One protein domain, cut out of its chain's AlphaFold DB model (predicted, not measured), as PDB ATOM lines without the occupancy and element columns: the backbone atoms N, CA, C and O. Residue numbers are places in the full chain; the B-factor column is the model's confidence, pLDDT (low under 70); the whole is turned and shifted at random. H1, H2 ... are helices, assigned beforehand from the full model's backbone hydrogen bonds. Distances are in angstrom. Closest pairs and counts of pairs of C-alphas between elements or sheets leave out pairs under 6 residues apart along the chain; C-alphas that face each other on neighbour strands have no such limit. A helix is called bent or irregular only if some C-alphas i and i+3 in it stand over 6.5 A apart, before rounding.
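AT A GLANCE: This is residues 3 to 84 of the 85 residues of the protein "DUF1761 domain-containing protein" of Flavobacteriaceae bacterium (UniProt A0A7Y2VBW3). A long helical hairpin, made by H2 and H3 side by side, takes up most of the length, and a small separate end with the short helix H1 and residues 3 to 14 is set off from its open end. H1 packs on neither long helix, and residues 25 to 30 join it to the beginning of H2. The printed part has 82 residues with three named helices, in the order H1, H2, H3, and no named strand; the class is all helix. The whole is extended, with a radius of gyration of the C-alphas of 18.4 A, and its C-alphas span 57 by 24 by 13 A, a rod.

IN THESE COORDINATES: The printed part begins at Gln 3, whose C-alpha is at (577.238, 553.145, 484.267). Residues 3 to 14 hold no named element, and their C-alphas lie 18 to 29 A from the mean of all C-alphas. H1 follows with residues 15 to 24, from C-alpha 15 at (576.259, 543.822, 492.779), and measures 14.5 A from first to last C-alpha. H2, residues 31 to 56, is the longest helix with 26 residues and measures 36.2 A. It is neither bent nor irregular, but only just: C-alphas 44 and 47 are 6.1 A apart. H3, residues 61 to 83, measures 31.9 A and ends with C-alpha 83 at (588.723, 552.456, 472.058).

HOW THE PARTS SIT: H1 touches no helix. It is apart from H2 and apart from H3, with no C-alpha of either within 8 A of it. H2 and H3 form a helical hairpin. They touch, with 62 pairs of C-alphas within 8 A. Their closest C-alphas are those of Gly 38 and Gly 76, 3.9 A apart, and their centres are 6.8 A apart. Their lines stand at a shallow tilt of 29 degrees, and they run opposite ways. In H1 and H3 every O i to N i+4 pair is within hydrogen-bond range; in H2 20 of 22 such pairs are.

THE WHOLE: The two C-alphas farthest apart are those of Pro 15, where H1 begins, and Arg 58, in the link from H2 to H3, at 57.2 A. The first and last printed C-alphas, of Gln 3 and Gly 84, are 19.5 A apart. The printed part has no cut. The link from H1 to H2, with 6 residues, is short, the link from H2 to H3, with 4 residues, is tight, and no link is long. The mean pLDDT of the printed part is 96.5, and no printed residue of this predicted model is under 70.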
ATOM      1  N   GLN A   3     576.949 552.061 483.315       90.94
ATOM      2  CA  GLN A   3     577.238 553.145 484.267       90.94
ATOM      3  C   GLN A   3     576.114 554.200 484.378       90.94
ATOM      4  O   GLN A   3     575.912 554.791 485.432       90.94
ATOM      5  N   SER A   4     575.328 554.416 483.319       91.06
ATOM      6  CA  SER A   4     574.195 555.354 483.363       91.06
ATOM      7  C   SER A   4     573.022 554.820 484.191       91.06
ATOM      8  O   SER A   4     572.198 555.613 484.630       91.06
ATOM      9  N   LEU A   5     572.939 553.501 484.397       90.44
ATOM     10  CA  LEU A   5     571.890 552.871 485.206       90.44
ATOM     11  C   LEU A   5     572.149 553.025 486.711       90.44
ATOM     12  O   LEU A   5     571.223 552.885 487.500       90.44
ATOM     13  N   VAL A   6     573.387 553.342 487.096       90.94
ATOM     14  CA  VAL A   6     573.809 553.570 488.490       90.94
ATOM     15  C   VAL A   6     574.012 555.062 488.786       90.94
ATOM     16  O   VAL A   6     574.767 555.437 489.671       90.94
ATOM     17  N   GLY A   7     573.391 555.945 487.996       90.50
ATOM     18  CA  GLY A   7     573.487 557.397 488.198       90.50
ATOM     19  C   GLY A   7     574.862 557.997 487.893       90.50
ATOM     20  O   GLY A   7     575.126 559.136 488.262       90.50
ATOM     21  N   GLY A   8     575.744 557.255 487.217       90.00
ATOM     22  CA  GLY A   8     577.098 557.709 486.902       90.00
ATOM     23  C   GLY A   8     578.132 557.454 488.001       90.00
ATOM     24  O   GLY A   8     579.320 557.587 487.709       90.00
ATOM     25  N   ASP A   9     577.707 557.033 489.198       91.69
ATOM     26  CA  ASP A   9     578.567 556.753 490.351       91.69
ATOM     27  C   ASP A   9     578.631 555.240 490.650       91.69
ATOM     28  O   ASP A   9     577.707 554.681 491.255       91.69
ATOM     29  N   PRO A  10     579.729 554.556 490.269       88.75
ATOM     30  CA  PRO A  10     579.903 553.126 490.513       88.75
ATOM     31  C   PRO A  10     579.913 552.732 491.995       88.75
ATOM     32  O   PRO A  10     579.682 551.567 492.300       88.75
ATOM     33  N   SER A  11     580.174 553.664 492.921       90.31
ATOM     34  CA  SER A  11     580.221 553.359 494.358       90.31
ATOM     35  C   SER A  11     578.841 553.055 494.949       90.31
ATOM     36  O   SER A  11     578.732 552.352 495.950       90.31
ATOM     37  N   THR A  12     577.780 553.532 494.292       91.81
ATOM     38  CA  THR A  12     576.379 553.301 494.680       91.81
ATOM     39  C   THR A  12     575.749 552.105 493.960       91.81
ATOM     40  O   THR A  12     574.564 551.812 494.135       91.81
ATOM     41  N   ALA A  13     576.526 551.409 493.127       94.44
ATOM     42  CA  ALA A  13     576.026 550.362 492.257       94.44
ATOM     43  C   ALA A  13     575.648 549.082 493.022       94.44
ATOM     44  O   ALA A  13     576.356 548.623 493.918       94.44
ATOM     45  N   LEU A  14     574.550 548.444 492.603       94.44
ATOM     46  CA  LEU A  14     574.191 547.102 493.068       94.44
ATOM     47  C   LEU A  14     575.190 546.049 492.541       94.44
ATOM     48  O   LEU A  14     575.803 546.262 491.490       94.44
ATOM     49  N   PRO A  15     575.305 544.865 493.183       95.00
ATOM     50  CA  PRO A  15     576.259 543.822 492.779       95.00
ATOM     51  C   PRO A  15     576.147 543.362 491.317       95.00
ATOM     52  O   PRO A  15     577.135 542.929 490.724       95.00
ATOM     53  N   SER A  16     574.964 543.489 490.707       92.94
ATOM     54  CA  SER A  16     574.733 543.169 489.293       92.94
ATOM     55  C   SER A  16     575.583 544.007 488.333       92.94
ATOM     56  O   SER A  16     575.949 543.519 487.268       92.94
ATOM     57  N   TYR A  17     575.945 545.238 488.708       94.25
ATOM     58  CA  TYR A  17     576.848 546.074 487.919       94.25
ATOM     59  C   TYR A  17     578.247 545.460 487.832       94.25
ATOM     60  O   TYR A  17     578.796 545.347 486.740       94.25
ATOM     61  N   ALA A  18     578.803 545.015 488.963       93.56
ATOM     62  CA  ALA A  18     580.137 544.421 489.003       93.56
ATOM     63  C   ALA A  18     580.198 543.116 488.197       93.56
ATOM     64  O   ALA A  18     581.131 542.930 487.421       93.56
ATOM     65  N   ALA A  19     579.176 542.260 488.318       95.06
ATOM     66  CA  ALA A  19     579.069 541.044 487.512       95.06
ATOM     67  C   ALA A  19     579.023 541.362 486.006       95.06
ATOM     68  O   ALA A  19     579.792 540.806 485.230       95.06
ATOM     69  N   PHE A  20     578.195 542.331 485.597       94.50
ATOM     70  CA  PHE A  20     578.111 542.747 484.196       94.50
ATOM     71  C   PHE A  20     579.438 543.308 483.664       94.50
ATOM     72  O   PHE A  20     579.839 543.004 482.543       94.50
ATOM     73  N   MET A  21     580.122 544.138 484.453       94.69
ATOM     74  CA  MET A  21     581.407 544.715 484.053       94.69
ATOM     75  C   MET A  21     582.522 543.665 483.996       94.69
ATOM     76  O   MET A  21     583.394 543.788 483.142       94.69
ATOM     77  N   ALA A  22     582.480 542.628 484.839       95.19
ATOM     78  CA  ALA A  22     583.413 541.505 484.764       95.19
ATOM     79  C   ALA A  22     583.244 540.697 483.465       95.19
ATOM     80  O   ALA A  22     584.238 540.298 482.864       95.19
ATOM     81  N   ASP A  23     582.004 540.512 483.007       95.75
ATOM     82  CA  ASP A  23     581.716 539.751 481.789       95.75
ATOM     83  C   ASP A  23     581.936 540.572 480.500       95.75
ATOM     84  O   ASP A  23     582.385 540.035 479.486       95.75
ATOM     85  N   TYR A  24     581.605 541.872 480.511       94.94
ATOM     86  CA  TYR A  24     581.466 542.679 479.287       94.94
ATOM     87  C   TYR A  24     582.171 544.041 479.310       94.94
ATOM     88  O   TYR A  24     582.047 544.789 478.339       94.94
ATOM     89  N   GLY A  25     582.889 544.403 480.377       91.94
ATOM     90  CA  GLY A  25     583.477 545.741 480.535       91.94
ATOM     91  C   GLY A  25     584.403 546.150 479.388       91.94
ATOM     92  O   GLY A  25     584.361 547.296 478.938       91.94
ATOM     93  N   ASP A  26     585.144 545.179 478.854       92.56
ATOM     94  CA  ASP A  26     586.080 545.374 477.746       92.56
ATOM     95  C   ASP A  26     585.516 544.950 476.382       92.56
ATOM     96  O   ASP A  26     586.217 544.955 475.364       92.56
ATOM     97  N   ALA A  27     584.229 544.594 476.320       93.81
ATOM     98  CA  ALA A  27     583.600 544.213 475.067       93.81
ATOM     99  C   ALA A  27     583.736 545.349 474.040       93.81
ATOM    100  O   ALA A  27     583.368 546.498 474.286       93.81
ATOM    101  N   PHE A  28     584.274 545.005 472.866       94.06
ATOM    102  CA  PHE A  28     584.544 545.916 471.748       94.06
ATOM    103  C   PHE A  28     585.586 547.014 471.992       94.06
ATOM    104  O   PHE A  28     585.799 547.831 471.096       94.06
ATOM    105  N   ARG A  29     586.306 546.998 473.116       95.38
ATOM    106  CA  ARG A  29     587.456 547.875 473.362       95.38
ATOM    107  C   ARG A  29     588.644 547.474 472.472       95.38
ATOM    108  O   ARG A  29     589.574 546.794 472.877       95.38
ATOM    109  N   THR A  30     588.566 547.813 471.187       97.31
ATOM    110  CA  THR A  30     589.598 547.499 470.191       97.31
ATOM    111  C   THR A  30     589.816 548.672 469.245       97.31
ATOM    112  O   THR A  30     588.867 549.369 468.871       97.31
ATOM    113  N   TYR A  31     591.046 548.822 468.746       98.12
ATOM    114  CA  TYR A  31     591.385 549.845 467.752       98.12
ATOM    115  C   TYR A  31     590.474 549.801 466.518       98.12
ATOM    116  O   TYR A  31     590.003 550.839 466.061       98.12
ATOM    117  N   LYS A  32     590.168 548.603 465.996       97.62
ATOM    118  CA  LYS A  32     589.310 548.441 464.809       97.62
ATOM    119  C   LYS A  32     587.868 548.892 465.049       97.62
ATOM    120  O   LYS A  32     587.260 549.472 464.155       97.62
ATOM    121  N   HIS A  33     587.323 548.636 466.238       98.06
ATOM    122  CA  HIS A  33     585.963 549.043 466.581       98.06
ATOM    123  C   HIS A  33     585.876 550.566 466.701       98.06
ATOM    124  O   HIS A  33     585.014 551.189 466.082       98.06
ATOM    125  N   GLY A  34     586.834 551.172 467.407       98.19
ATOM    126  CA  GLY A  34     586.956 552.623 467.496       98.19
ATOM    127  C   GLY A  34     587.144 553.296 466.135       98.19
ATOM    128  O   GLY A  34     586.456 554.269 465.829       98.19
ATOM    129  N   ALA A  35     588.017 552.744 465.285       98.56
ATOM    130  CA  ALA A  35     588.236 553.234 463.927       98.56
ATOM    131  C   ALA A  35     586.954 553.187 463.087       98.56
ATOM    132  O   ALA A  35     586.628 554.164 462.412       98.56
ATOM    133  N   LEU A  36     586.201 552.082 463.165       98.56
ATOM    134  CA  LEU A  36     584.923 551.935 462.470       98.56
ATOM    135  C   LEU A  36     583.931 553.021 462.899       98.56
ATOM    136  O   LEU A  36     583.367 553.701 462.043       98.56
ATOM    137  N   HIS A  37     583.748 553.231 464.205       98.31
ATOM    138  CA  HIS A  37     582.862 554.283 464.706       98.31
ATOM    139  C   HIS A  37     583.308 555.684 464.276       98.31
ATOM    140  O   HIS A  37     582.472 556.490 463.874       98.31
ATOM    141  N   GLY A  38     584.614 555.960 464.292       98.56
ATOM    142  CA  GLY A  38     585.174 557.221 463.813       98.56
ATOM    143  C   GLY A  38     584.909 557.474 462.326       98.56
ATOM    144  O   GLY A  38     584.477 558.564 461.951       98.56
ATOM    145  N   VAL A  39     585.085 556.456 461.478       98.75
ATOM    146  CA  VAL A  39     584.774 556.538 460.041       98.75
ATOM    147  C   VAL A  39     583.281 556.773 459.815       98.75
ATOM    148  O   VAL A  39     582.911 557.651 459.034       98.75
ATOM    149  N   LEU A  40     582.416 556.042 460.525       98.69
ATOM    150  CA  LEU A  40     580.966 556.234 460.450       98.69
ATOM    151  C   LEU A  40     580.566 557.649 460.883       98.69
ATOM    152  O   LEU A  40     579.763 558.283 460.203       98.69
ATOM    153  N   ALA A  41     581.161 558.191 461.948       98.56
ATOM    154  CA  ALA A  41     580.937 559.577 462.352       98.56
ATOM    155  C   ALA A  41     581.409 560.571 461.273       98.56
ATOM    156  O   ALA A  41     580.704 561.527 460.957       98.56
ATOM    157  N   GLY A  42     582.554 560.336 460.630       98.50
ATOM    158  CA  GLY A  42     583.001 561.163 459.506       98.50
ATOM    159  C   GLY A  42     582.015 561.174 458.330       98.50
ATOM    160  O   GLY A  42     581.725 562.234 457.773       98.50
ATOM    161  N   LEU A  43     581.442 560.021 457.979       98.56
ATOM    162  CA  LEU A  43     580.505 559.900 456.856       98.56
ATOM    163  C   LEU A  43     579.087 560.375 457.182       98.56
ATOM    164  O   LEU A  43     578.442 560.975 456.333       98.56
ATOM    165  N   PHE A  44     578.583 560.108 458.384       98.44
ATOM    166  CA  PHE A  44     577.184 560.378 458.734       98.44
ATOM    167  C   PHE A  44     576.995 561.613 459.619       98.44
ATOM    168  O   PHE A  44     575.862 562.041 459.815       98.44
ATOM    169  N   VAL A  45     578.078 562.222 460.113       98.38
ATOM    170  CA  VAL A  45     578.040 563.486 460.867       98.38
ATOM    171  C   VAL A  45     578.845 564.568 460.152       98.38
ATOM    172  O   VAL A  45     578.288 565.608 459.804       98.38
ATOM    173  N   ALA A  46     580.131 564.343 459.856       98.31
ATOM    174  CA  ALA A  46     580.955 565.397 459.255       98.31
ATOM    175  C   ALA A  46     580.540 565.727 457.807       98.31
ATOM    176  O   ALA A  46     580.438 566.903 457.457       98.31
ATOM    177  N   LEU A  47     580.253 564.721 456.970       98.50
ATOM    178  CA  LEU A  47     579.770 564.937 455.599       98.50
ATOM    179  C   LEU A  47     578.478 565.766 455.524       98.50
ATOM    180  O   LEU A  47     578.492 566.741 454.780       98.50
ATOM    181  N   PRO A  48     577.375 565.458 456.236       98.31
ATOM    182  CA  PRO A  48     576.169 566.278 456.134       98.31
ATOM    183  C   PRO A  48     576.362 567.692 456.688       98.31
ATOM    184  O   PRO A  48     575.810 568.626 456.113       98.31
ATOM    185  N   ILE A  49     577.181 567.887 457.729       98.38
ATOM    186  CA  ILE A  49     577.489 569.231 458.249       98.38
ATOM    187  C   ILE A  49     578.248 570.052 457.198       98.38
ATOM    188  O   ILE A  49     577.836 571.154 456.836       98.38
ATOM    189  N   LEU A  50     579.345 569.507 456.667       98.38
ATOM    190  CA  LEU A  50     580.183 570.201 455.686       98.38
ATOM    191  C   LEU A  50     579.485 570.347 454.335       98.38
ATOM    192  O   LEU A  50     579.586 571.393 453.704       98.38
ATOM    193  N   GLY A  51     578.781 569.305 453.902       98.44
ATOM    194  CA  GLY A  51     578.058 569.242 452.640       98.44
ATOM    195  C   GLY A  51     576.916 570.245 452.595       98.44
ATOM    196  O   GLY A  51     576.843 571.018 451.647       98.44
ATOM    197  N   THR A  52     576.080 570.302 453.636       98.56
ATOM    198  CA  THR A  52     574.982 571.280 453.722       98.56
ATOM    199  C   THR A  52     575.510 572.707 453.603       98.56
ATOM    200  O   THR A  52     575.078 573.451 452.723       98.56
ATOM    201  N   ASN A  53     576.509 573.068 454.414       98.25
ATOM    202  CA  ASN A  53     577.111 574.404 454.381       98.25
ATOM    203  C   ASN A  53     577.750 574.710 453.017       98.25
ATOM    204  O   ASN A  53     577.519 575.767 452.434       98.25
ATOM    205  N   ALA A  54     578.502 573.759 452.459       98.38
ATOM    206  CA  ALA A  54     579.141 573.906 451.158       98.38
ATOM    207  C   ALA A  54     578.132 574.095 450.015       98.38
ATOM    208  O   ALA A  54     578.395 574.883 449.110       98.38
ATOM    209  N   LEU A  55     576.984 573.415 450.053       98.31
ATOM    210  CA  LEU A  55     575.925 573.582 449.058       98.31
ATOM    211  C   LEU A  55     575.290 574.978 449.136       98.31
ATOM    212  O   LEU A  55     575.107 575.607 448.093       98.31
ATOM    213  N   PHE A  56     575.027 575.498 450.342       98.50
ATOM    214  CA  PHE A  56     574.544 576.876 450.524       98.50
ATOM    215  C   PHE A  56     575.546 577.917 450.012       98.50
ATOM    216  O   PHE A  56     575.161 578.913 449.403       98.50
ATOM    217  N   GLU A  57     576.837 577.647 450.179       98.31
ATOM    218  CA  GLU A  57     577.929 578.491 449.690       98.31
ATOM    219  C   GLU A  57     578.304 578.221 448.219       98.31
ATOM    220  O   GLU A  57     579.269 578.794 447.713       98.31
ATOM    221  N   ARG A  58     577.568 577.345 447.513       97.88
ATOM    222  CA  ARG A  58     577.832 576.922 446.122       97.88
ATOM    223  C   ARG A  58     579.260 576.411 445.884       97.88
ATOM    224  O   ARG A  58     579.820 576.557 444.796       97.88
ATOM    225  N   LYS A  59     579.861 575.785 446.893       98.06
ATOM    226  CA  LYS A  59     581.165 575.129 446.788       98.06
ATOM    227  C   LYS A  59     581.034 573.809 446.026       98.06
ATOM    228  O   LYS A  59     580.041 573.096 446.125       98.06
ATOM    229  N   GLY A  60     582.067 573.472 445.256       98.06
ATOM    230  CA  GLY A  60     582.077 572.257 444.440       98.06
ATOM    231  C   GLY A  60     582.268 570.972 445.254       98.06
ATOM    232  O   GLY A  60     582.833 570.982 446.347       98.06
ATOM    233  N   ALA A  61     581.898 569.832 444.664       97.44
ATOM    234  CA  ALA A  61     582.023 568.508 445.285       97.44
ATOM    235  C   ALA A  61     583.454 568.177 445.752       97.44
ATOM    236  O   ALA A  61     583.639 567.545 446.789       97.44
ATOM    237  N   LYS A  62     584.482 568.665 445.040       98.38
ATOM    238  CA  LYS A  62     585.889 568.512 445.442       98.38
ATOM    239  C   LYS A  62     586.162 569.116 446.825       98.38
ATOM    240  O   LYS A  62     586.859 568.499 447.622       98.38
ATOM    241  N   TYR A  63     585.594 570.287 447.125       98.38
ATOM    242  CA  TYR A  63     585.726 570.906 448.445       98.38
ATOM    243  C   TYR A  63     585.085 570.029 449.521       98.38
ATOM    244  O   TYR A  63     585.708 569.771 450.549       98.38
ATOM    245  N   ILE A  64     583.869 569.538 449.261       98.50
ATOM    246  CA  ILE A  64     583.118 568.695 450.196       98.50
ATOM    247  C   ILE A  64     583.921 567.432 450.511       98.50
ATOM    248  O   ILE A  64     584.257 567.198 451.666       98.50
ATOM    249  N   PHE A  65     584.317 566.665 449.492       98.19
ATOM    250  CA  PHE A  65     584.978 565.376 449.702       98.19
ATOM    251  C   PHE A  65     586.386 565.484 450.291       98.19
ATOM    252  O   PHE A  65     586.757 564.622 451.081       98.19
ATOM    253  N   ILE A  66     587.156 566.534 449.977       98.62
ATOM    254  CA  ILE A  66     588.466 566.745 450.616       98.62
ATOM    255  C   ILE A  66     588.289 567.015 452.113       98.62
ATOM    256  O   ILE A  66     588.947 566.375 452.933       98.62
ATOM    257  N   ASN A  67     587.376 567.920 452.480       98.50
ATOM    258  CA  ASN A  67     587.147 568.252 453.886       98.50
ATOM    259  C   ASN A  67     586.523 567.075 454.647       98.50
ATOM    260  O   ASN A  67     586.972 566.743 455.741       98.50
ATOM    261  N   THR A  68     585.538 566.389 454.064       98.50
ATOM    262  CA  THR A  68     584.969 565.173 454.657       98.50
ATOM    263  C   THR A  68     586.025 564.084 454.815       98.50
ATOM    264  O   THR A  68     586.102 563.487 455.882       98.50
ATOM    265  N   GLY A  69     586.862 563.838 453.802       98.56
ATOM    266  CA  GLY A  69     587.927 562.837 453.863       98.56
ATOM    267  C   GLY A  69     588.921 563.108 454.993       98.56
ATOM    268  O   GLY A  69     589.248 562.195 455.750       98.56
ATOM    269  N   TYR A  70     589.323 564.370 455.173       98.69
ATOM    270  CA  TYR A  70     590.139 564.792 456.314       98.69
ATOM    271  C   TYR A  70     589.480 564.436 457.656       98.69
ATOM    272  O   TYR A  70     590.119 563.839 458.525       98.69
ATOM    273  N   TRP A  71     588.190 564.744 457.821       98.69
ATOM    274  CA  TRP A  71     587.466 564.437 459.055       98.69
ATOM    275  C   TRP A  71     587.224 562.940 459.255       98.69
ATOM    276  O   TRP A  71     587.309 562.476 460.385       98.69
ATOM    277  N   VAL A  72     586.996 562.164 458.192       98.81
ATOM    278  CA  VAL A  72     586.895 560.697 458.261       98.81
ATOM    279  C   VAL A  72     588.191 560.090 458.798       98.81
ATOM    280  O   VAL A  72     588.141 559.274 459.716       98.81
ATOM    281  N   VAL A  73     589.350 560.511 458.281       98.75
ATOM    282  CA  VAL A  73     590.654 560.023 458.760       98.75
ATOM    283  C   VAL A  73     590.905 560.467 460.200       98.75
ATOM    284  O   VAL A  73     591.261 559.647 461.045       98.75
ATOM    285  N   THR A  74     590.666 561.745 460.501       98.69
ATOM    286  CA  THR A  74     590.879 562.317 461.839       98.69
ATOM    287  C   THR A  74     590.023 561.612 462.891       98.69
ATOM    288  O   THR A  74     590.543 561.153 463.908       98.69
ATOM    289  N   LEU A  75     588.720 561.470 462.636       98.69
ATOM    290  CA  LEU A  75     587.792 560.806 463.551       98.69
ATOM    291  C   LEU A  75     588.055 559.302 463.632       98.69
ATOM    292  O   LEU A  75     587.937 558.742 464.717       98.69
ATOM    293  N   GLY A  76     588.448 558.655 462.530       98.69
ATOM    294  CA  GLY A  76     588.869 557.254 462.522       98.69
ATOM    295  C   GLY A  76     590.058 557.003 463.452       98.69
ATOM    296  O   GLY A  76     589.991 556.132 464.316       98.69
ATOM    297  N   ILE A  77     591.121 557.803 463.337       98.75
ATOM    298  CA  ILE A  77     592.306 557.698 464.205       98.75
ATOM    299  C   ILE A  77     591.940 558.009 465.661       98.75
ATOM    300  O   ILE A  77     592.287 557.242 466.559       98.75
ATOM    301  N   MET A  78     591.198 559.093 465.905       98.69
ATOM    302  CA  MET A  78     590.750 559.463 467.251       98.69
ATOM    303  C   MET A  78     589.914 558.346 467.890       98.69
ATOM    304  O   MET A  78     590.181 557.945 469.020       98.69
ATOM    305  N   GLY A  79     588.934 557.803 467.163       98.25
ATOM    306  CA  GLY A  79     588.091 556.706 467.629       98.25
ATOM    307  C   GLY A  79     588.904 555.457 467.959       98.25
ATOM    308  O   GLY A  79     588.688 554.850 469.008       98.25
ATOM    309  N   ALA A  80     589.877 555.105 467.112       98.25
ATOM    310  CA  ALA A  80     590.785 553.989 467.361       98.25
ATOM    311  C   ALA A  80     591.561 554.164 468.673       98.25
ATOM    312  O   ALA A  80     591.608 553.229 469.465       98.25
ATOM    313  N   ILE A  81     592.119 555.354 468.928       98.12
ATOM    314  CA  ILE A  81     592.859 555.663 470.163       98.12
ATOM    315  C   ILE A  81     591.945 555.563 471.391       98.12
ATOM    316  O   ILE A  81     592.321 554.950 472.384       98.12
ATOM    317  N   LEU A  82     590.732 556.121 471.323       96.81
ATOM    318  CA  LEU A  82     589.789 556.123 472.449       96.81
ATOM    319  C   LEU A  82     589.319 554.716 472.844       96.81
ATOM    320  O   LEU A  82     589.046 554.456 474.019       96.81
ATOM    321  N   CYS A  83     589.196 553.823 471.862       96.31
ATOM    322  CA  CYS A  83     588.723 552.456 472.058       96.31
ATOM    323  C   CYS A  83     589.859 551.432 472.193       96.31
ATOM    324  O   CYS A  83     589.594 550.279 472.521       96.31
ATOM    325  N   GLY A  84     591.101 551.838 471.927       91.06
ATOM    326  CA  GLY A  84     592.273 550.976 471.963       91.06
ATOM    327  C   GLY A  84     592.521 550.371 473.343       91.06
ATOM    328  O   GLY A  84     592.336 551.038 474.366       91.06
TER     329      GLY A  84